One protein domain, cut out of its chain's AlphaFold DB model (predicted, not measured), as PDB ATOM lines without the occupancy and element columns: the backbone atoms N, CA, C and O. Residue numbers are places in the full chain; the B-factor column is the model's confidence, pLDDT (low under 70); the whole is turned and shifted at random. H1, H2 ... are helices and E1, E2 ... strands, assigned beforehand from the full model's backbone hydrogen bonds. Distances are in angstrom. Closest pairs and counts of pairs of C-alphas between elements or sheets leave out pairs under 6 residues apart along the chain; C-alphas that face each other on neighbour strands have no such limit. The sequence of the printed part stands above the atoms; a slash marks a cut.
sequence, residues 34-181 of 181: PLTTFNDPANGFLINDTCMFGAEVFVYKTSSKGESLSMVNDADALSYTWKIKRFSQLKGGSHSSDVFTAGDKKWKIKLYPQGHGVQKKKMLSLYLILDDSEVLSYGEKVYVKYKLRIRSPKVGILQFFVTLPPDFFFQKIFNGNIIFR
ATOM      1  N   PRO A  34     167.898 390.772 231.222       80.19
ATOM      2  CA  PRO A  34     166.718 391.621 231.043       80.19
ATOM      3  C   PRO A  34     165.570 391.180 231.951       80.19
ATOM      4  O   PRO A  34     165.323 389.985 232.096       80.19
ATOM      5  N   LEU A  35     164.815 392.115 232.531       81.44
ATOM      6  CA  LEU A  35     163.694 391.742 233.406       81.44
ATOM      7  C   LEU A  35     162.653 390.892 232.677       81.44
ATOM      8  O   LEU A  35     162.036 390.030 233.294       81.44
ATOM      9  N   THR A  36     162.492 391.096 231.371       82.62
ATOM     10  CA  THR A  36     161.649 390.259 230.514       82.62
ATOM     11  C   THR A  36     162.139 388.813 230.489       82.62
ATOM     12  O   THR A  36     161.358 387.910 230.743       82.62
ATOM     13  N   THR A  37     163.437 388.586 230.281       82.56
ATOM     14  CA  THR A  37     164.044 387.247 230.293       82.56
ATOM     15  C   THR A  37     164.032 386.617 231.688       82.56
ATOM     16  O   THR A  37     163.781 385.422 231.815       82.56
ATOM     17  N   PHE A  38     164.285 387.397 232.744       83.00
ATOM     18  CA  PHE A  38     164.320 386.896 234.122       83.00
ATOM     19  C   PHE A  38     162.936 386.457 234.619       83.00
ATOM     20  O   PHE A  38     162.816 385.405 235.244       83.00
ATOM     21  N   ASN A  39     161.905 387.261 234.341       84.00
ATOM     22  CA  ASN A  39     160.538 386.999 234.792       84.00
ATOM     23  C   ASN A  39     159.758 386.063 233.863       84.00
ATOM     24  O   ASN A  39     158.664 385.642 234.230       84.00
ATOM     25  N   ASP A  40     160.286 385.741 232.681       83.81
ATOM     26  CA  ASP A  40     159.676 384.770 231.778       83.81
ATOM     27  C   ASP A  40     159.718 383.359 232.407       83.81
ATOM     28  O   ASP A  40     160.806 382.795 232.608       83.81
ATOM     29  N   PRO A  41     158.547 382.759 232.711       81.75
ATOM     30  CA  PRO A  41     158.465 381.444 233.339       81.75
ATOM     31  C   PRO A  41     159.138 380.329 232.532       81.75
ATOM     32  O   PRO A  41     159.570 379.337 233.128       81.75
ATOM     33  N   ALA A  42     159.255 380.476 231.207       81.00
ATOM     34  CA  ALA A  42     159.888 379.490 230.331       81.00
ATOM     35  C   ALA A  42     161.397 379.358 230.594       81.00
ATOM     36  O   ALA A  42     161.960 378.273 230.440       81.00
ATOM     37  N   ASN A  43     162.047 380.432 231.054       77.38
ATOM     38  CA  ASN A  43     163.483 380.433 231.338       77.38
ATOM     39  C   ASN A  43     163.821 379.849 232.722       77.38
ATOM     40  O   ASN A  43     164.954 379.442 232.984       77.38
ATOM     41  N   GLY A  44     162.842 379.793 233.630       78.44
ATOM     42  CA  GLY A  44     162.975 379.134 234.929       78.44
ATOM     43  C   GLY A  44     163.913 379.819 235.932       78.44
ATOM     44  O   GLY A  44     164.292 379.186 236.915       78.44
ATOM     45  N   PHE A  45     164.306 381.082 235.731       81.31
ATOM     46  CA  PHE A  45     165.131 381.818 236.709       81.31
ATOM     47  C   PHE A  45     164.383 382.134 238.002       81.31
ATOM     48  O   PHE A  45     164.979 382.131 239.081       81.31
ATOM     49  N   LEU A  46     163.079 382.379 237.882       84.56
ATOM     50  CA  LEU A  46     162.169 382.620 238.986       84.56
ATOM     51  C   LEU A  46     161.117 381.508 239.011       84.56
ATOM     52  O   LEU A  46     160.270 381.420 238.125       84.56
ATOM     53  N   ILE A  47     161.174 380.637 240.019       84.88
ATOM     54  CA  ILE A  47     160.247 379.506 240.169       84.88
ATOM     55  C   ILE A  47     159.589 379.597 241.531       84.88
ATOM     56  O   ILE A  47     160.284 379.683 242.539       84.88
ATOM     57  N   ASN A  48     158.256 379.547 241.572       86.62
ATOM     58  CA  ASN A  48     157.485 379.696 242.812       86.62
ATOM     59  C   ASN A  48     157.930 380.940 243.598       86.62
ATOM     60  O   ASN A  48     158.200 380.880 244.800       86.62
ATOM     61  N   ASP A  49     158.111 382.044 242.867       88.50
ATOM     62  CA  ASP A  49     158.593 383.320 243.391       88.50
ATOM     63  C   ASP A  49     159.927 383.220 244.165       88.50
ATOM     64  O   ASP A  49     160.203 383.965 245.106       88.50
ATOM     65  N   THR A  50     160.751 382.236 243.805       88.44
ATOM     66  CA  THR A  50     162.044 381.950 244.423       88.44
ATOM     67  C   THR A  50     163.124 381.907 243.351       88.44
ATOM     68  O   THR A  50     162.973 381.241 242.325       88.44
ATOM     69  N   CYS A  51     164.238 382.584 243.605       87.50
ATOM     70  CA  CYS A  51     165.417 382.563 242.745       87.50
ATOM     71  C   CYS A  51     166.688 382.391 243.584       87.50
ATOM     72  O   CYS A  51     166.691 382.581 244.805       87.50
ATOM     73  N   MET A  52     167.784 382.005 242.936       88.31
ATOM     74  CA  MET A  52     169.070 381.801 243.598       88.31
ATOM     75  C   MET A  52     170.176 382.515 242.829       88.31
ATOM     76  O   MET A  52     170.421 382.219 241.661       88.31
ATOM     77  N   PHE A  53     170.869 383.416 243.510       87.19
ATOM     78  CA  PHE A  53     172.075 384.072 243.020       87.19
ATOM     79  C   PHE A  53     173.298 383.384 243.616       87.19
ATOM     80  O   PHE A  53     173.227 382.814 244.699       87.19
ATOM     81  N   GLY A  54     174.434 383.413 242.937       85.38
ATOM     82  CA  GLY A  54     175.678 382.894 243.490       85.38
ATOM     83  C   GLY A  54     176.883 383.710 243.075       85.38
ATOM     84  O   GLY A  54     176.841 384.400 242.057       85.38
ATOM     85  N   ALA A  55     177.939 383.591 243.868       83.12
ATOM     86  CA  ALA A  55     179.236 384.196 243.626       83.12
ATOM     87  C   ALA A  55     180.329 383.139 243.813       83.12
ATOM     88  O   ALA A  55     180.288 382.379 244.774       83.12
ATOM     89  N   GLU A  56     181.289 383.080 242.904       82.25
ATOM     90  CA  GLU A  56     182.566 382.390 243.096       82.25
ATOM     91  C   GLU A  56     183.643 383.465 243.137       82.25
ATOM     92  O   GLU A  56     183.723 384.257 242.200       82.25
ATOM     93  N   VAL A  57     184.423 383.536 244.213       79.31
ATOM     94  CA  VAL A  57     185.379 384.629 244.442       79.31
ATOM     95  C   VAL A  57     186.791 384.071 244.562       79.31
ATOM     96  O   VAL A  57     187.035 383.149 245.336       79.31
ATOM     97  N   PHE A  58     187.711 384.661 243.804       76.38
ATOM     98  CA  PHE A  58     189.131 384.333 243.746       76.38
ATOM     99  C   PHE A  58     189.911 385.597 244.107       76.38
ATOM    100  O   PHE A  58     189.922 386.563 243.341       76.38
ATOM    101  N   VAL A  59     190.534 385.617 245.281       75.25
ATOM    102  CA  VAL A  59     191.330 386.760 245.750       75.25
ATOM    103  C   VAL A  59     192.803 386.467 245.489       75.25
ATOM    104  O   VAL A  59     193.283 385.383 245.811       75.25
ATOM    105  N   TYR A  60     193.526 387.423 244.918       72.00
ATOM    106  CA  TYR A  60     194.956 387.303 244.644       72.00
ATOM    107  C   TYR A  60     195.741 388.029 245.735       72.00
ATOM    108  O   TYR A  60     195.406 389.158 246.101       72.00
ATOM    109  N   LYS A  61     196.806 387.393 246.238       67.06
ATOM    110  CA  LYS A  61     197.737 388.015 247.188       67.06
ATOM    111  C   LYS A  61     198.918 388.604 246.418       67.06
ATOM    112  O   LYS A  61     199.492 387.945 245.550       67.06
ATOM    113  N   THR A  62     199.283 389.843 246.733       57.62
ATOM    114  CA  THR A  62     200.526 390.464 246.264       57.62
ATOM    115  C   THR A  62     201.678 390.002 247.160       57.62
ATOM    116  O   THR A  62     201.627 390.156 248.379       57.62
ATOM    117  N   SER A  63     202.723 389.411 246.574       55.34
ATOM    118  CA  SER A  63     203.962 389.101 247.302       55.34
ATOM    119  C   SER A  63     204.903 390.307 247.261       55.34
ATOM    120  O   SER A  63     205.065 390.939 246.221       55.34
ATOM    121  N   SER A  64     205.539 390.632 248.389       53.72
ATOM    122  CA  SER A  64     206.374 391.832 248.563       53.72
ATOM    123  C   SER A  64     207.744 391.775 247.868       53.72
ATOM    124  O   SER A  64     208.466 392.770 247.864       53.72
ATOM    125  N   LYS A  65     208.120 390.653 247.242       46.81
ATOM    126  CA  LYS A  65     209.349 390.542 246.437       46.81
ATOM    127  C   LYS A  65     209.027 390.611 244.941       46.81
ATOM    128  O   LYS A  65     208.810 389.578 244.325       46.81
ATOM    129  N   GLY A  66     209.033 391.825 244.380       50.06
ATOM    130  CA  GLY A  66     208.970 392.075 242.932       50.06
ATOM    131  C   GLY A  66     207.628 391.698 242.298       50.06
ATOM    132  O   GLY A  66     207.511 390.630 241.718       50.06
ATOM    133  N   GLU A  67     206.632 392.575 242.463       46.38
ATOM    134  CA  GLU A  67     205.291 392.607 241.842       46.38
ATOM    135  C   GLU A  67     204.879 391.378 241.003       46.38
ATOM    136  O   GLU A  67     204.719 391.446 239.786       46.38
ATOM    137  N   SER A  68     204.656 390.241 241.663       51.88
ATOM    138  CA  SER A  68     204.018 389.079 241.047       51.88
ATOM    139  C   SER A  68     202.718 388.777 241.787       51.88
ATOM    140  O   SER A  68     202.704 388.614 243.012       51.88
ATOM    141  N   LEU A  69     201.607 388.750 241.042       55.88
ATOM    142  CA  LEU A  69     200.306 388.321 241.544       55.88
ATOM    143  C   LEU A  69     200.280 386.793 241.562       55.88
ATOM    144  O   LEU A  69     200.120 386.155 240.523       55.88
ATOM    145  N   SER A  70     200.417 386.195 242.741       56.94
ATOM    146  CA  SER A  70     200.171 384.764 242.897       56.94
ATOM    147  C   SER A  70     198.682 384.533 243.149       56.94
ATOM    148  O   SER A  70     198.107 385.113 244.078       56.94
ATOM    149  N   MET A  71     198.058 383.686 242.329       51.97
ATOM    150  CA  MET A  71     196.726 383.159 242.624       51.97
ATOM    151  C   MET A  71     196.785 382.393 243.940       51.97
ATOM    152  O   MET A  71     197.606 381.493 244.096       51.97
ATOM    153  N   VAL A  72     195.888 382.726 244.865       55.34
ATOM    154  CA  VAL A  72     195.458 381.733 245.852       55.34
ATOM    155  C   VAL A  72     194.810 380.613 245.027       55.34
ATOM    156  O   VAL A  72     194.076 380.922 244.084       55.34
ATOM    157  N   ASN A  73     195.207 379.357 245.257       54.12
ATOM    158  CA  ASN A  73     194.900 378.224 244.375       54.12
ATOM    159  C   ASN A  73     193.420 378.221 243.955       54.12
ATOM    160  O   ASN A  73     192.551 378.523 244.765       54.12
ATOM    161  N   ASP A  74     193.105 377.800 242.724       50.56
ATOM    162  CA  ASP A  74     191.704 377.653 242.270       50.56
ATOM    163  C   ASP A  74     190.875 376.730 243.195       50.56
ATOM    164  O   ASP A  74     189.648 376.811 243.221       50.56
ATOM    165  N   ALA A  75     191.543 375.884 243.990       47.41
ATOM    166  CA  ALA A  75     190.949 375.052 245.036       47.41
ATOM    167  C   ALA A  75     190.383 375.845 246.239       47.41
ATOM    168  O   ALA A  75     189.530 375.321 246.951       47.41
ATOM    169  N   ASP A  76     190.798 377.099 246.433       56.38
ATOM    170  CA  ASP A  76     190.343 377.998 247.505       56.38
ATOM    171  C   ASP A  76     189.208 378.935 247.048       56.38
ATOM    172  O   ASP A  76     188.787 379.839 247.777       56.38
ATOM    173  N   ALA A  77     188.700 378.739 245.828       62.88
ATOM    174  CA  ALA A  77     187.580 379.494 245.293       62.88
ATOM    175  C   ALA A  77     186.324 379.268 246.141       62.88
ATOM    176  O   ALA A  77     185.695 378.205 246.098       62.88
ATOM    177  N   LEU A  78     185.910 380.289 246.891       76.00
ATOM    178  CA  LEU A  78     184.711 380.174 247.705       76.00
ATOM    179  C   LEU A  78     183.470 380.386 246.839       76.00
ATOM    180  O   LEU A  78     183.272 381.447 246.244       76.00
ATOM    181  N   SER A  79     182.610 379.371 246.811       83.00
ATOM    182  CA  SER A  79     181.318 379.417 246.140       83.00
ATOM    183  C   SER A  79     180.203 379.748 247.136       83.00
ATOM    184  O   SER A  79     179.819 378.914 247.952       83.00
ATOM    185  N   TYR A  80     179.634 380.945 247.042       89.44
ATOM    186  CA  TYR A  80     178.485 381.381 247.833       89.44
ATOM    187  C   TYR A  80     177.187 381.313 247.016       89.44
ATOM    188  O   TYR A  80     177.182 381.481 245.790       89.44
ATOM    189  N   THR A  81     176.063 381.026 247.680       89.75
ATOM    190  CA  THR A  81     174.725 381.015 247.068       89.75
ATOM    191  C   THR A  81     173.742 381.743 247.970       89.75
ATOM    192  O   THR A  81     173.527 381.349 249.111       89.75
ATOM    193  N   TRP A  82     173.095 382.761 247.419       92.38
ATOM    194  CA  TRP A  82     172.045 383.531 248.055       92.38
ATOM    195  C   TRP A  82     170.681 383.148 247.483       92.38
ATOM    196  O   TRP A  82     170.385 383.383 246.309       92.38
ATOM    197  N   LYS A  83     169.838 382.540 248.320       91.38
ATOM    198  CA  LYS A  83     168.467 382.168 247.964       91.38
ATOM    199  C   LYS A  83     167.501 383.264 248.391       91.38
ATOM    200  O   LYS A  83     167.387 383.558 249.576       91.38
ATOM    201  N   ILE A  84     166.742 383.785 247.436       91.06
ATOM    202  CA  ILE A  84     165.692 384.770 247.683       91.06
ATOM    203  C   ILE A  84     164.346 384.085 247.505       91.06
ATOM    204  O   ILE A  84     164.055 383.544 246.441       91.06
ATOM    205  N   LYS A  85     163.529 384.112 248.558       90.81
ATOM    206  CA  LYS A  85     162.112 383.741 248.501       90.81
ATOM    207  C   LYS A  85     161.279 385.007 248.357       90.81
ATOM    208  O   LYS A  85     161.683 386.054 248.856       90.81
ATOM    209  N   ARG A  86     160.091 384.873 247.771       90.75
ATOM    210  CA  ARG A  86     159.152 385.981 247.567       90.75
ATOM    211  C   ARG A  86     159.797 387.137 246.792       90.75
ATOM    212  O   ARG A  86     159.699 388.291 247.201       90.75
ATOM    213  N   PHE A  87     160.517 386.824 245.712       87.94
ATOM    214  CA  PHE A  87     161.269 387.809 244.926       87.94
ATOM    215  C   PHE A  87     160.386 388.972 244.455       87.94
ATOM    216  O   PHE A  87     160.814 390.121 244.488       87.94
ATOM    217  N   SER A  88     159.137 388.693 244.089       85.19
ATOM    218  CA  SER A  88     158.137 389.688 243.692       85.19
ATOM    219  C   SER A  88     157.863 390.746 244.769       85.19
ATOM    220  O   SER A  88     157.457 391.863 244.450       85.19
ATOM    221  N   GLN A  89     158.123 390.433 246.045       88.81
ATOM    222  CA  GLN A  89     157.981 391.364 247.166       88.81
ATOM    223  C   GLN A  89     159.197 392.273 247.346       88.81
ATOM    224  O   GLN A  89     159.115 393.240 248.112       88.81
ATOM    225  N   LEU A  90     160.311 392.009 246.653       85.50
ATOM    226  CA  LEU A  90     161.451 392.916 246.636       85.50
ATOM    227  C   LEU A  90     161.051 394.206 245.913       85.50
ATOM    228  O   LEU A  90     161.086 394.326 244.687       85.50
ATOM    229  N   LYS A  91     160.655 395.201 246.709       75.19
ATOM    230  CA  LYS A  91     160.383 396.561 246.240       75.19
ATOM    231  C   LYS A  91     161.677 397.198 245.711       75.19
ATOM    232  O   LYS A  91     162.778 396.680 245.923       75.19
ATOM    233  N   GLY A  92     161.533 398.317 244.995       74.81
ATOM    234  CA  GLY A  92     162.666 399.052 244.430       74.81
ATOM    235  C   GLY A  92     163.743 399.394 245.472       74.81
ATOM    236  O   GLY A  92     163.467 399.441 246.667       74.81
ATOM    237  N   GLY A  93     164.967 399.638 245.004       83.00
ATOM    238  CA  GLY A  93     166.149 399.799 245.856       83.00
ATOM    239  C   GLY A  93     167.119 398.628 245.705       83.00
ATOM    240  O   GLY A  93     166.984 397.832 244.774       83.00
ATOM    241  N   SER A  94     168.107 398.553 246.596       85.69
ATOM    242  CA  SER A  94     169.071 397.451 246.654       85.69
ATOM    243  C   SER A  94     168.784 396.507 247.810       85.69
ATOM    244  O   SER A  94     168.432 396.959 248.897       85.69
ATOM    245  N   HIS A  95     169.058 395.226 247.607       90.25
ATOM    246  CA  HIS A  95     168.995 394.180 248.622       90.25
ATOM    247  C   HIS A  95     170.345 393.477 248.687       90.25
ATOM    248  O   HIS A  95     170.959 393.262 247.644       90.25
ATOM    249  N   SER A  96     170.799 393.107 249.878       89.69
ATOM    250  CA  SER A  96     172.096 392.452 250.058       89.69
ATOM    251  C   SER A  96     171.931 391.053 250.635       89.69
ATOM    252  O   SER A  96     171.010 390.804 251.412       89.69
ATOM    253  N   SER A  97     172.835 390.152 250.263       92.31
ATOM    254  CA  SER A  97     172.975 388.851 250.909       92.31
ATOM    255  C   SER A  97     173.557 388.973 252.315       92.31
ATOM    256  O   SER A  97     174.058 390.030 252.715       92.31
ATOM    257  N   ASP A  98     173.585 387.843 253.019       93.12
ATOM    258  CA  ASP A  98     174.450 387.687 254.183       93.12
ATOM    259  C   ASP A  98     175.926 387.818 253.779       93.12
ATOM    260  O   ASP A  98     176.298 387.654 252.608       93.12
ATOM    261  N   VAL A  99     176.759 388.126 254.770       90.69
ATOM    262  CA  VAL A  99     178.211 388.211 254.606       90.69
ATOM    263  C   VAL A  99     178.793 386.817 254.401       90.69
ATOM    264  O   VAL A  99     178.435 385.877 255.111       90.69
ATOM    265  N   PHE A 100     179.745 386.695 253.483       89.69
ATOM    266  CA  PHE A 100     180.565 385.498 253.316       89.69
ATOM    267  C   PHE A 100     182.042 385.862 253.180       89.69
ATOM    268  O   PHE A 100     182.383 386.946 252.716       89.69
ATOM    269  N   THR A 101     182.932 384.959 253.586       87.31
ATOM    270  CA  THR A 101     184.375 385.223 253.621       87.31
ATOM    271  C   THR A 101     185.089 384.486 252.499       87.31
ATOM    272  O   THR A 101     184.961 383.272 252.388       87.31
ATOM    273  N   ALA A 102     185.867 385.206 251.693       81.81
ATOM    274  CA  ALA A 102     186.722 384.648 250.651       81.81
ATOM    275  C   ALA A 102     188.058 385.398 250.625       81.81
ATOM    276  O   ALA A 102     188.068 386.632 250.607       81.81
ATOM    277  N   GLY A 103     189.172 384.657 250.632       76.56
ATOM    278  CA  GLY A 103     190.523 385.226 250.605       76.56
ATOM    279  C   GLY A 103     190.798 386.218 251.734       76.56
ATOM    280  O   GLY A 103     191.287 387.312 251.477       76.56
ATOM    281  N   ASP A 104     190.421 385.854 252.962       78.06
ATOM    282  CA  ASP A 104     190.567 386.672 254.176       78.06
ATOM    283  C   ASP A 104     189.789 388.005 254.159       78.06
ATOM    284  O   ASP A 104     189.993 388.851 255.027       78.06
ATOM    285  N   LYS A 105     188.872 388.188 253.199       78.12
ATOM    286  CA  LYS A 105     187.983 389.354 253.085       78.12
ATOM    287  C   LYS A 105     186.520 388.943 253.187       78.12
ATOM    288  O   LYS A 105     186.134 387.863 252.732       78.12
ATOM    289  N   LYS A 106     185.689 389.810 253.756       84.56
ATOM    290  CA  LYS A 106     184.231 389.674 253.817       84.56
ATOM    291  C   LYS A 106     183.558 390.353 252.629       84.56
ATOM    292  O   LYS A 106     183.816 391.512 252.309       84.56
ATOM    293  N   TRP A 107     182.633 389.627 252.025       84.81
ATOM    294  CA  TRP A 107     181.926 389.993 250.809       84.81
ATOM    295  C   TRP A 107     180.416 389.888 251.005       84.81
ATOM    296  O   TRP A 107     179.929 389.112 251.829       84.81
ATOM    297  N   LYS A 108     179.670 390.630 250.188       87.81
ATOM    298  CA  LYS A 108     178.218 390.516 250.026       87.81
ATOM    299  C   LYS A 108     177.863 390.532 248.544       87.81
ATOM    300  O   LYS A 108     178.536 391.166 247.730       87.81
ATOM    301  N   ILE A 109     176.760 389.882 248.195       86.25
ATOM    302  CA  ILE A 109     176.100 390.083 246.905       86.25
ATOM    303  C   ILE A 109     175.062 391.193 247.084       86.25
ATOM    304  O   ILE A 109     174.198 391.075 247.949       86.25
ATOM    305  N   LYS A 110     175.110 392.244 246.262       84.56
ATOM    306  CA  LYS A 110     174.109 393.321 246.223       84.56
ATOM    307  C   LYS A 110     173.282 393.212 244.942       84.56
ATOM    308  O   LYS A 110     173.820 393.182 243.839       84.56
ATOM    309  N   LEU A 111     171.967 393.140 245.086       86.69
ATOM    310  CA  LEU A 111     170.984 392.990 244.018       86.69
ATOM    311  C   LEU A 111     170.138 394.253 243.896       86.69
ATOM    312  O   LEU A 111     169.584 394.734 244.880       86.69
ATOM    313  N   TYR A 112     169.934 394.705 242.666       86.06
ATOM    314  CA  TYR A 112     168.902 395.668 242.309       86.06
ATOM    315  C   TYR A 112     167.854 394.958 241.438       86.06
ATOM    316  O   TYR A 112     168.064 394.799 240.229       86.06
ATOM    317  N   PRO A 113     166.720 394.520 242.018       85.25
ATOM    318  CA  PRO A 113     165.726 393.698 241.324       85.25
ATOM    319  C   PRO A 113     165.014 394.458 240.200       85.25
ATOM    320  O   PRO A 113     164.484 393.841 239.288       85.25
ATOM    321  N   GLN A 114     165.031 395.795 240.237       84.38
ATOM    322  CA  GLN A 114     164.506 396.668 239.181       84.38
ATOM    323  C   GLN A 114     165.625 397.422 238.449       84.38
ATOM    324  O   GLN A 114     165.364 398.455 237.841       84.38
ATOM    325  N   GLY A 115     166.869 396.960 238.538       74.50
ATOM    326  CA  GLY A 115     168.015 397.619 237.918       74.50
ATOM    327  C   GLY A 115     168.491 398.883 238.625       74.50
ATOM    328  O   GLY A 115     167.842 399.427 239.523       74.50
ATOM    329  N   HIS A 116     169.655 399.350 238.191       69.19
ATOM    330  CA  HIS A 116     170.370 400.496 238.744       69.19
ATOM    331  C   HIS A 116     170.883 401.408 237.618       69.19
ATOM    332  O   HIS A 116     171.012 400.974 236.472       69.19
ATOM    333  N   GLY A 117     171.136 402.682 237.932       68.19
ATOM    334  CA  GLY A 117     171.683 403.648 236.976       68.19
ATOM    335  C   GLY A 117     170.842 403.818 235.704       68.19
ATOM    336  O   GLY A 117     169.611 403.873 235.751       68.19
ATOM    337  N   VAL A 118     171.524 403.890 234.556       63.22
ATOM    338  CA  VAL A 118     170.935 404.137 233.222       63.22
ATOM    339  C   VAL A 118     169.942 403.044 232.798       63.22
ATOM    340  O   VAL A 118     169.088 403.272 231.942       63.22
ATOM    341  N   GLN A 119     170.006 401.862 233.413       65.88
ATOM    342  CA  GLN A 119     169.214 400.690 233.016       65.88
ATOM    343  C   GLN A 119     168.142 400.298 234.034       65.88
ATOM    344  O   GLN A 119     167.586 399.193 234.001       65.88
ATOM    345  N   LYS A 120     167.805 401.229 234.928       71.00
ATOM    346  CA  LYS A 120     166.672 401.099 235.840       71.00
ATOM    347  C   LYS A 120     165.397 400.728 235.064       71.00
ATOM    348  O   LYS A 120     165.112 401.268 233.998       71.00
ATOM    349  N   LYS A 121     164.628 399.799 235.625       76.88
ATOM    350  CA  LYS A 121     163.413 399.156 235.097       76.88
ATOM    351  C   LYS A 121     163.592 398.296 233.839       76.88
ATOM    352  O   LYS A 121     162.594 397.795 233.334       76.88
ATOM    353  N   LYS A 122     164.815 398.100 233.335       75.31
ATOM    354  CA  LYS A 122     165.066 397.294 232.124       75.31
ATOM    355  C   LYS A 122     165.802 395.999 232.428       75.31
ATOM    356  O   LYS A 122     165.405 394.939 231.947       75.31
ATOM    357  N   MET A 123     166.853 396.078 233.236       77.00
ATOM    358  CA  MET A 123     167.730 394.942 233.513       77.00
ATOM    359  C   MET A 123     167.868 394.715 235.011       77.00
ATOM    360  O   MET A 123     167.880 395.663 235.791       77.00
ATOM    361  N   LEU A 124     167.970 393.451 235.411       81.06
ATOM    362  CA  LEU A 124     168.333 393.081 236.772       81.06
ATOM    363  C   LEU A 124     169.842 393.281 236.952       81.06
ATOM    364  O   LEU A 124     170.634 392.783 236.146       81.06
ATOM    365  N   SER A 125     170.246 393.979 238.016       77.75
ATOM    366  CA  SER A 125     171.663 394.246 238.294       77.75
ATOM    367  C   SER A 125     172.128 393.509 239.547       77.75
ATOM    368  O   SER A 125     171.454 393.548 240.575       77.75
ATOM    369  N   LEU A 126     173.295 392.870 239.468       77.56
ATOM    370  CA  LEU A 126     173.915 392.124 240.559       77.56
ATOM    371  C   LEU A 126     175.374 392.561 240.709       77.56
ATOM    372  O   LEU A 126     176.071 392.721 239.710       77.56
ATOM    373  N   TYR A 127     175.818 392.730 241.947       76.56
ATOM    374  CA  TYR A 127     177.131 393.250 242.302       76.56
ATOM    375  C   TYR A 127     177.760 392.363 243.375       76.56
ATOM    376  O   TYR A 127     177.060 391.882 244.267       76.56
ATOM    377  N   LEU A 128     179.076 392.183 243.310       76.50
ATOM    378  CA  LEU A 128     179.878 391.692 244.426       76.50
ATOM    379  C   LEU A 128     180.505 392.907 245.114       76.50
ATOM    380  O   LEU A 128     181.183 393.691 244.456       76.50
ATOM    381  N   ILE A 129     180.267 393.071 246.410       76.44
ATOM    382  CA  ILE A 129     180.780 394.201 247.191       76.44
ATOM    383  C   ILE A 129     181.566 393.697 248.399       76.44
ATOM    384  O   ILE A 129     181.274 392.618 248.920       76.44
ATOM    385  N   LEU A 130     182.543 394.483 248.847       76.44
ATOM    386  CA  LEU A 130     183.148 394.291 250.163       76.44
ATOM    387  C   LEU A 130     182.128 394.657 251.243       76.44
ATOM    388  O   LEU A 130     181.298 395.546 251.049       76.44
ATOM    389  N   ASP A 131     182.175 393.945 252.362       81.12
ATOM    390  CA  ASP A 131     181.378 394.305 253.525       81.12
ATOM    391  C   ASP A 131     181.874 395.619 254.147       81.12
ATOM    392  O   ASP A 131     183.076 395.866 254.198       81.12
ATOM    393  N   ASP A 132     180.964 396.441 254.674       73.31
ATOM    394  CA  ASP A 132     181.321 397.733 255.279       73.31
ATOM    395  C   ASP A 132     182.241 397.584 256.510       73.31
ATOM    396  O   ASP A 132     182.941 398.530 256.872       73.31
ATOM    397  N   SER A 133     182.271 396.405 257.154       72.25
ATOM    398  CA  SER A 133     183.212 396.113 258.246       72.25
ATOM    399  C   SER A 133     184.638 395.804 257.775       72.25
ATOM    400  O   SER A 133     185.539 395.720 258.610       72.25
ATOM    401  N   GLU A 134     184.878 395.648 256.469       71.62
ATOM    402  CA  GLU A 134     186.221 395.420 255.933       71.62
ATOM    403  C   GLU A 134     187.076 396.680 256.012       71.62
ATOM    404  O   GLU A 134     186.872 397.692 255.333       71.62
ATOM    405  N   VAL A 135     188.116 396.595 256.833       68.69
ATOM    406  CA  VAL A 135     189.117 397.646 256.956       68.69
ATOM    407  C   VAL A 135     190.305 397.271 256.082       68.69
ATOM    408  O   VAL A 135     191.193 396.539 256.501       68.69
ATOM    409  N   LEU A 136     190.328 397.793 254.855       67.81
ATOM    410  CA  LEU A 136     191.550 397.773 254.051       67.81
ATOM    411  C   LEU A 136     192.571 398.753 254.642       67.81
ATOM    412  O   LEU A 136     192.206 399.850 255.084       67.81
ATOM    413  N   SER A 137     193.842 398.369 254.636       67.12
ATOM    414  CA  SER A 137     194.948 399.242 255.030       67.12
ATOM    415  C   SER A 137     195.163 400.342 253.990       67.12
ATOM    416  O   SER A 137     194.780 400.212 252.823       67.12
ATOM    417  N   TYR A 138     195.781 401.453 254.395       60.59
ATOM    418  CA  TYR A 138     196.093 402.530 253.456       60.59
ATOM    419  C   TYR A 138     197.010 402.022 252.335       60.59
ATOM    420  O   TYR A 138     198.067 401.454 252.602       60.59
ATOM    421  N   GLY A 139     196.593 402.218 251.081       63.16
ATOM    422  CA  GLY A 139     197.339 401.745 249.912       63.16
ATOM    423  C   GLY A 139     197.206 400.246 249.620       63.16
ATOM    424  O   GLY A 139     197.765 399.791 248.625       63.16
ATOM    425  N   GLU A 140     196.451 399.489 250.424       67.19
ATOM    426  CA  GLU A 140     196.164 398.081 250.146       67.19
ATOM    427  C   GLU A 140     195.334 397.963 248.866       67.19
ATOM    428  O   GLU A 140     194.303 398.627 248.712       67.19
ATOM    429  N   LYS A 141     195.805 397.114 247.952       67.44
ATOM    430  CA  LYS A 141     195.114 396.762 246.716       67.44
ATOM    431  C   LYS A 141     194.635 395.326 246.824       67.44
ATOM    432  O   LYS A 141     195.452 394.420 246.981       67.44
ATOM    433  N   VAL A 142     193.328 395.115 246.721       68.44
ATOM    434  CA  VAL A 142     192.760 393.765 246.638       68.44
ATOM    435  C   VAL A 142     192.463 393.469 245.180       68.44
ATOM    436  O   VAL A 142     191.634 394.129 244.556       68.44
ATOM    437  N   TYR A 143     193.149 392.471 244.640       71.31
ATOM    438  CA  TYR A 143     192.917 391.966 243.296       71.31
ATOM    439  C   TYR A 143     191.960 390.787 243.396       71.31
ATOM    440  O   TYR A 143     192.204 389.854 244.165       71.31
ATOM    441  N   VAL A 144     190.854 390.835 242.654       70.81
ATOM    442  CA  VAL A 144     189.805 389.813 242.731       70.81
ATOM    443  C   VAL A 144     189.301 389.462 241.348       70.81
ATOM    444  O   VAL A 144     188.926 390.325 240.561       70.81
ATOM    445  N   LYS A 145     189.215 388.166 241.083       73.88
ATOM    446  CA  LYS A 145     188.445 387.600 239.981       73.88
ATOM    447  C   LYS A 145     187.206 386.975 240.586       73.88
ATOM    448  O   LYS A 145     187.284 386.332 241.628       73.88
ATOM    449  N   TYR A 146     186.051 387.152 239.961       74.81
ATOM    450  CA  TYR A 146     184.836 386.544 240.478       74.81
ATOM    451  C   TYR A 146     183.882 386.124 239.366       74.81
ATOM    452  O   TYR A 146     183.932 386.599 238.235       74.81
ATOM    453  N   LYS A 147     182.991 385.192 239.680       75.50
ATOM    454  CA  LYS A 147     181.906 384.780 238.792       75.50
ATOM    455  C   LYS A 147     180.600 384.974 239.521       75.50
ATOM    456  O   LYS A 147     180.452 384.501 240.643       75.50
ATOM    457  N   LEU A 148     179.651 385.636 238.880       76.94
ATOM    458  CA  LEU A 148     178.286 385.722 239.376       76.94
ATOM    459  C   LEU A 148     177.424 384.742 238.591       76.94
ATOM    460  O   LEU A 148     177.645 384.502 237.410       76.94
ATOM    461  N   ARG A 149     176.433 384.137 239.229       76.56
ATOM    462  CA  ARG A 149     175.576 383.145 238.568       76.56
ATOM    463  C   ARG A 149     174.145 383.243 239.045       76.56
ATOM    464  O   ARG A 149     173.894 383.587 240.199       76.56
ATOM    465  N   ILE A 150     173.221 382.882 238.164       78.50
ATOM    466  CA  ILE A 150     171.812 382.698 238.503       78.50
ATOM    467  C   ILE A 150     171.519 381.212 238.351       78.50
ATOM    468  O   ILE A 150     171.659 380.629 237.274       78.50
ATOM    469  N   ARG A 151     171.168 380.571 239.463       71.38
ATOM    470  CA  ARG A 151     170.847 379.146 239.504       71.38
ATOM    471  C   ARG A 151     169.347 378.979 239.282       71.38
ATOM    472  O   ARG A 151     168.552 379.297 240.164       71.38
ATOM    473  N   SER A 152     168.982 378.465 238.110       66.94
ATOM    474  CA  SER A 152     167.632 377.976 237.832       66.94
ATOM    475  C   SER A 152     167.478 376.552 238.389       66.94
ATOM    476  O   SER A 152     168.375 375.728 238.210       66.94
ATOM    477  N   PRO A 153     166.365 376.231 239.071       58.34
ATOM    478  CA  PRO A 153     166.046 374.856 239.458       58.34
ATOM    479  C   PRO A 153     165.593 373.950 238.295       58.34
ATOM    480  O   PRO A 153     165.514 372.742 238.491       58.34
ATOM    481  N   LYS A 154     165.245 374.503 237.118       55.81
ATOM    482  CA  LYS A 154     164.679 373.753 235.969       55.81
ATOM    483  C   LYS A 154     165.574 373.709 234.728       55.81
ATOM    484  O   LYS A 154     165.475 372.774 233.944       55.81
ATOM    485  N   VAL A 155     166.405 374.725 234.527       53.38
ATOM    486  CA  VAL A 155     167.287 374.888 233.364       53.38
ATOM    487  C   VAL A 155     168.718 374.966 233.889       53.38
ATOM    488  O   VAL A 155     168.932 375.438 235.003       53.38
ATOM    489  N   GLY A 156     169.695 374.466 233.127       56.16
ATOM    490  CA  GLY A 156     171.109 374.483 233.516       56.16
ATOM    491  C   GLY A 156     171.586 375.838 234.068       56.16
ATOM    492  O   GLY A 156     171.011 376.890 233.793       56.16
ATOM    493  N   ILE A 157     172.643 375.811 234.881       55.50
ATOM    494  CA  ILE A 157     173.167 376.999 235.567       55.50
ATOM    495  C   ILE A 157     173.620 378.034 234.527       55.50
ATOM    496  O   ILE A 157     174.580 377.782 233.797       55.50
ATOM    497  N   LEU A 158     172.996 379.218 234.508       59.56
ATOM    498  CA  LEU A 158     173.581 380.364 233.817       59.56
ATOM    499  C   LEU A 158     174.709 380.933 234.673       59.56
ATOM    500  O   LEU A 158     174.485 381.487 235.753       59.56
ATOM    501  N   GLN A 159     175.931 380.756 234.180       55.69
ATOM    502  CA  GLN A 159     177.138 381.324 234.762       55.69
ATOM    503  C   GLN A 159     177.526 382.576 233.984       55.69
ATOM    504  O   GLN A 159     177.592 382.555 232.755       55.69
ATOM    505  N   PHE A 160     177.814 383.648 234.709       55.66
ATOM    506  CA  PHE A 160     178.350 384.880 234.158       55.66
ATOM    507  C   PHE A 160     179.774 385.053 234.676       55.66
ATOM    508  O   PHE A 160     180.037 385.032 235.883       55.66
ATOM    509  N   PHE A 161     180.715 385.195 233.752       44.78
ATOM    510  CA  PHE A 161     182.122 385.365 234.080       44.78
ATOM    511  C   PHE A 161     182.444 386.852 234.066       44.78
ATOM    512  O   PHE A 161     182.269 387.505 233.040       44.78
ATOM    513  N   VAL A 162     182.922 387.377 235.193       47.94
ATOM    514  CA  VAL A 162     183.438 388.742 235.267       47.94
ATOM    515  C   VAL A 162     184.917 388.655 235.608       47.94
ATOM    516  O   VAL A 162     185.322 388.502 236.758       47.94
ATOM    517  N   THR A 163     185.749 388.733 234.578       44.53
ATOM    518  CA  THR A 163     187.186 388.902 234.779       44.53
ATOM    519  C   THR A 163     187.457 390.396 234.837       44.53
ATOM    520  O   THR A 163     187.310 391.087 233.830       44.53
ATOM    521  N   LEU A 164     187.812 390.898 236.020       48.81
ATOM    522  CA  LEU A 164     188.343 392.250 236.129       48.81
ATOM    523  C   LEU A 164     189.704 392.291 235.412       48.81
ATOM    524  O   LEU A 164     190.496 391.358 235.588       48.81
ATOM    525  N   PRO A 165     189.980 393.309 234.573       44.88
ATOM    526  CA  PRO A 165     191.312 393.501 234.018       44.88
ATOM    527  C   PRO A 165     192.356 393.586 235.146       44.88
ATOM    528  O   PRO A 165     192.006 394.007 236.247       44.88
ATOM    529  N   PRO A 166     193.630 393.232 234.899       43.28
ATOM    530  CA  PRO A 166     194.680 393.253 235.924       43.28
ATOM    531  C   PRO A 166     194.850 394.614 236.608       43.28
ATOM    532  O   PRO A 166     195.265 394.675 237.759       43.28
ATOM    533  N   ASP A 167     194.499 395.690 235.907       46.50
ATOM    534  CA  ASP A 167     194.593 397.054 236.417       46.50
ATOM    535  C   ASP A 167     193.468 397.409 237.394       46.50
ATOM    536  O   ASP A 167     193.595 398.407 238.092       46.50
ATOM    537  N   PHE A 168     192.413 396.584 237.475       48.97
ATOM    538  CA  PHE A 168     191.277 396.801 238.363       48.97
ATOM    539  C   PHE A 168     191.513 396.191 239.744       48.97
ATOM    540  O   PHE A 168     191.572 394.969 239.910       48.97
ATOM    541  N   PHE A 169     191.565 397.042 240.762       52.38
ATOM    542  CA  PHE A 169     191.702 396.616 242.153       52.38
ATOM    543  C   PHE A 169     190.841 397.453 243.098       52.38
ATOM    544  O   PHE A 169     190.506 398.613 242.845       52.38
ATOM    545  N   PHE A 170     190.485 396.856 244.233       58.31
ATOM    546  CA  PHE A 170     189.855 397.582 245.330       58.31
ATOM    547  C   PHE A 170     190.953 398.313 246.103       58.31
ATOM    548  O   PHE A 170     191.866 397.660 246.610       58.31
ATOM    549  N   GLN A 171     190.874 399.640 246.214       46.62
ATOM    550  CA  GLN A 171     191.800 400.439 247.017       46.62
ATOM    551  C   GLN A 171     191.033 401.325 247.992       46.62
ATOM    552  O   GLN A 171     190.166 402.100 247.602       46.62
ATOM    553  N   LYS A 172     191.377 401.292 249.277       44.19
ATOM    554  CA  LYS A 172     190.847 402.282 250.222       44.19
ATOM    555  C   LYS A 172     191.690 403.551 250.173       44.19
ATOM    556  O   LYS A 172     192.911 403.497 250.325       44.19
ATOM    557  N   ILE A 173     191.037 404.691 249.963       37.09
ATOM    558  CA  ILE A 173     191.667 406.016 250.031       37.09
ATOM    559  C   ILE A 173     191.271 406.674 251.361       37.09
ATOM    560  O   ILE A 173     190.255 406.324 251.970       37.09
ATOM    561  N   PHE A 174     192.118 407.585 251.850       31.36
ATOM    562  CA  PHE A 174     191.876 408.373 253.064       31.36
ATOM    563  C   PHE A 174     190.436 408.924 253.097       31.36
ATOM    564  O   PHE A 174     189.925 409.375 252.073       31.36
ATOM    565  N   ASN A 175     189.808 408.880 254.280       33.62
ATOM    566  CA  ASN A 175     188.390 409.169 254.582       33.62
ATOM    567  C   ASN A 175     187.390 408.010 254.415       33.62
ATOM    568  O   ASN A 175     186.189 408.241 254.327       33.62
ATOM    569  N   GLY A 176     187.853 406.757 254.421       35.66
ATOM    570  CA  GLY A 176     186.961 405.592 254.528       35.66
ATOM    571  C   GLY A 176     186.293 405.165 253.219       35.66
ATOM    572  O   GLY A 176     185.588 404.161 253.205       35.66
ATOM    573  N   ASN A 177     186.563 405.861 252.114       34.34
ATOM    574  CA  ASN A 177     186.020 405.517 250.807       34.34
ATOM    575  C   ASN A 177     186.884 404.450 250.124       34.34
ATOM    576  O   ASN A 177     188.089 404.632 249.923       34.34
ATOM    577  N   ILE A 178     186.255 403.342 249.733       43.88
ATOM    578  CA  ILE A 178     186.842 402.366 248.811       43.88
ATOM    579  C   ILE A 178     186.673 402.933 247.401       43.88
ATOM    580  O   ILE A 178     185.554 403.166 246.944       43.88
ATOM    581  N   ILE A 179     187.790 403.202 246.737       43.09
ATOM    582  CA  ILE A 179     187.855 403.662 245.357       43.09
ATOM    583  C   ILE A 179     188.422 402.529 244.522       43.09
ATOM    584  O   ILE A 179     189.356 401.828 244.906       43.09
ATOM    585  N   PHE A 180     187.838 402.369 243.352       43.62
ATOM    586  CA  PHE A 180     188.302 401.409 242.382       43.62
ATOM    587  C   PHE A 180     189.106 402.145 241.326       43.62
ATOM    588  O   PHE A 180     188.693 403.210 240.854       43.62
ATOM    589  N   ARG A 181     190.270 401.600 241.014       40.59
ATOM    590  CA  ARG A 181     191.139 402.043 239.930       40.59
ATOM    591  C   ARG A 181     191.382 400.871 239.019       40.59
ATOM    592  O   ARG A 181     191.376 399.755 239.583       40.59
TER     593      ARG A 181
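This is residues 34 to 181 of the 181 residues of an uncharacterized protein of Kingdonia uniflora (UniProt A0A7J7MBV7). A small sheet of three strands, E4, E5 and E6, lies over part of one face of a larger, strongly twisted sheet, in which E3, E1, E7 and E8 run side by side along the long axis. The hairpin of E1 and E2 reaches to one end of that axis and the short helix H1 sits at the other, while the hairpin of E9 and E10 folds off E7 toward the side of the small sheet. The 148 printed residues hold one named helix and ten named strands, in the order H1 E1 E2 E3 E4 E5 E6 E7 E8 E9 E10; both sheets are antiparallel, the larger is branched, and the class is mostly strand. The whole is compact yet elongated, with a radius of gyration of the C-alphas of 16.8 A and spans of 53 by 35 by 24 A.

H1, residues 35 to 39, begins at C-alpha 35 (163.694, 391.742, 233.406). E1, residues 50 to 63, is the longest strand, 42.6 A, and ends at C-alpha 63 (203.962, 389.101, 247.302). E2 is residues 68 to 71, and E3, residues 78 to 85, measures 22.9 A. E4 is residues 100 to 102; E5, residues 105 to 112, measures 22.8 A and E6, residues 123 to 130, 22.7 A. E7, residues 141 to 151, measures 30.8 A, and E8, residues 158 to 162, 13.0 A. E9 is residues 170 to 173, and E10, residues 177 to 180, ends at C-alpha 180 (188.302, 401.409, 242.382).

E2 and E3 lie on one side of E1, E7 on the other side. N 53 and O 82 of E1 and E3 are 2.8 A apart, N 61 and O 70 of E1 and E2 3.4 A, and N 56 and O 147 of E1 and E7 2.8 A, each within hydrogen-bond range. E7 pairs with E8, N 160 to O 148 at 2.8 A, and with E9, N 142 to O 170 at 2.9 A. E9 and E10 form a hairpin, N 179 to O 171 at 2.8 A. E4, E5 and E6 make a meander, each strand the antiparallel neighbour of the one before, with N 107 to O 100 at 2.8 A and N 110 to O 127 at 2.8 A. Between the sheets, the closest C-alphas of E3 and E4 are those of Leu 78 and Ala 102, 5.7 A; those of E6 and E7 are Leu 126 and Leu 148, 7.8 A. H1 only grazes the small sheet, and its single O i to N i+4 pair is within hydrogen-bond range.

The C-alphas farthest apart, those of Pro 41 and Lys 65, are 53.3 A apart. The printed part has no cut, and the link from E3 to E4, 14 residues, is long. Mean pLDDT of the printed part is 70.5; residues 61 to 77, 116 to 119, 135 to 142 and 152 to 181 are under 70.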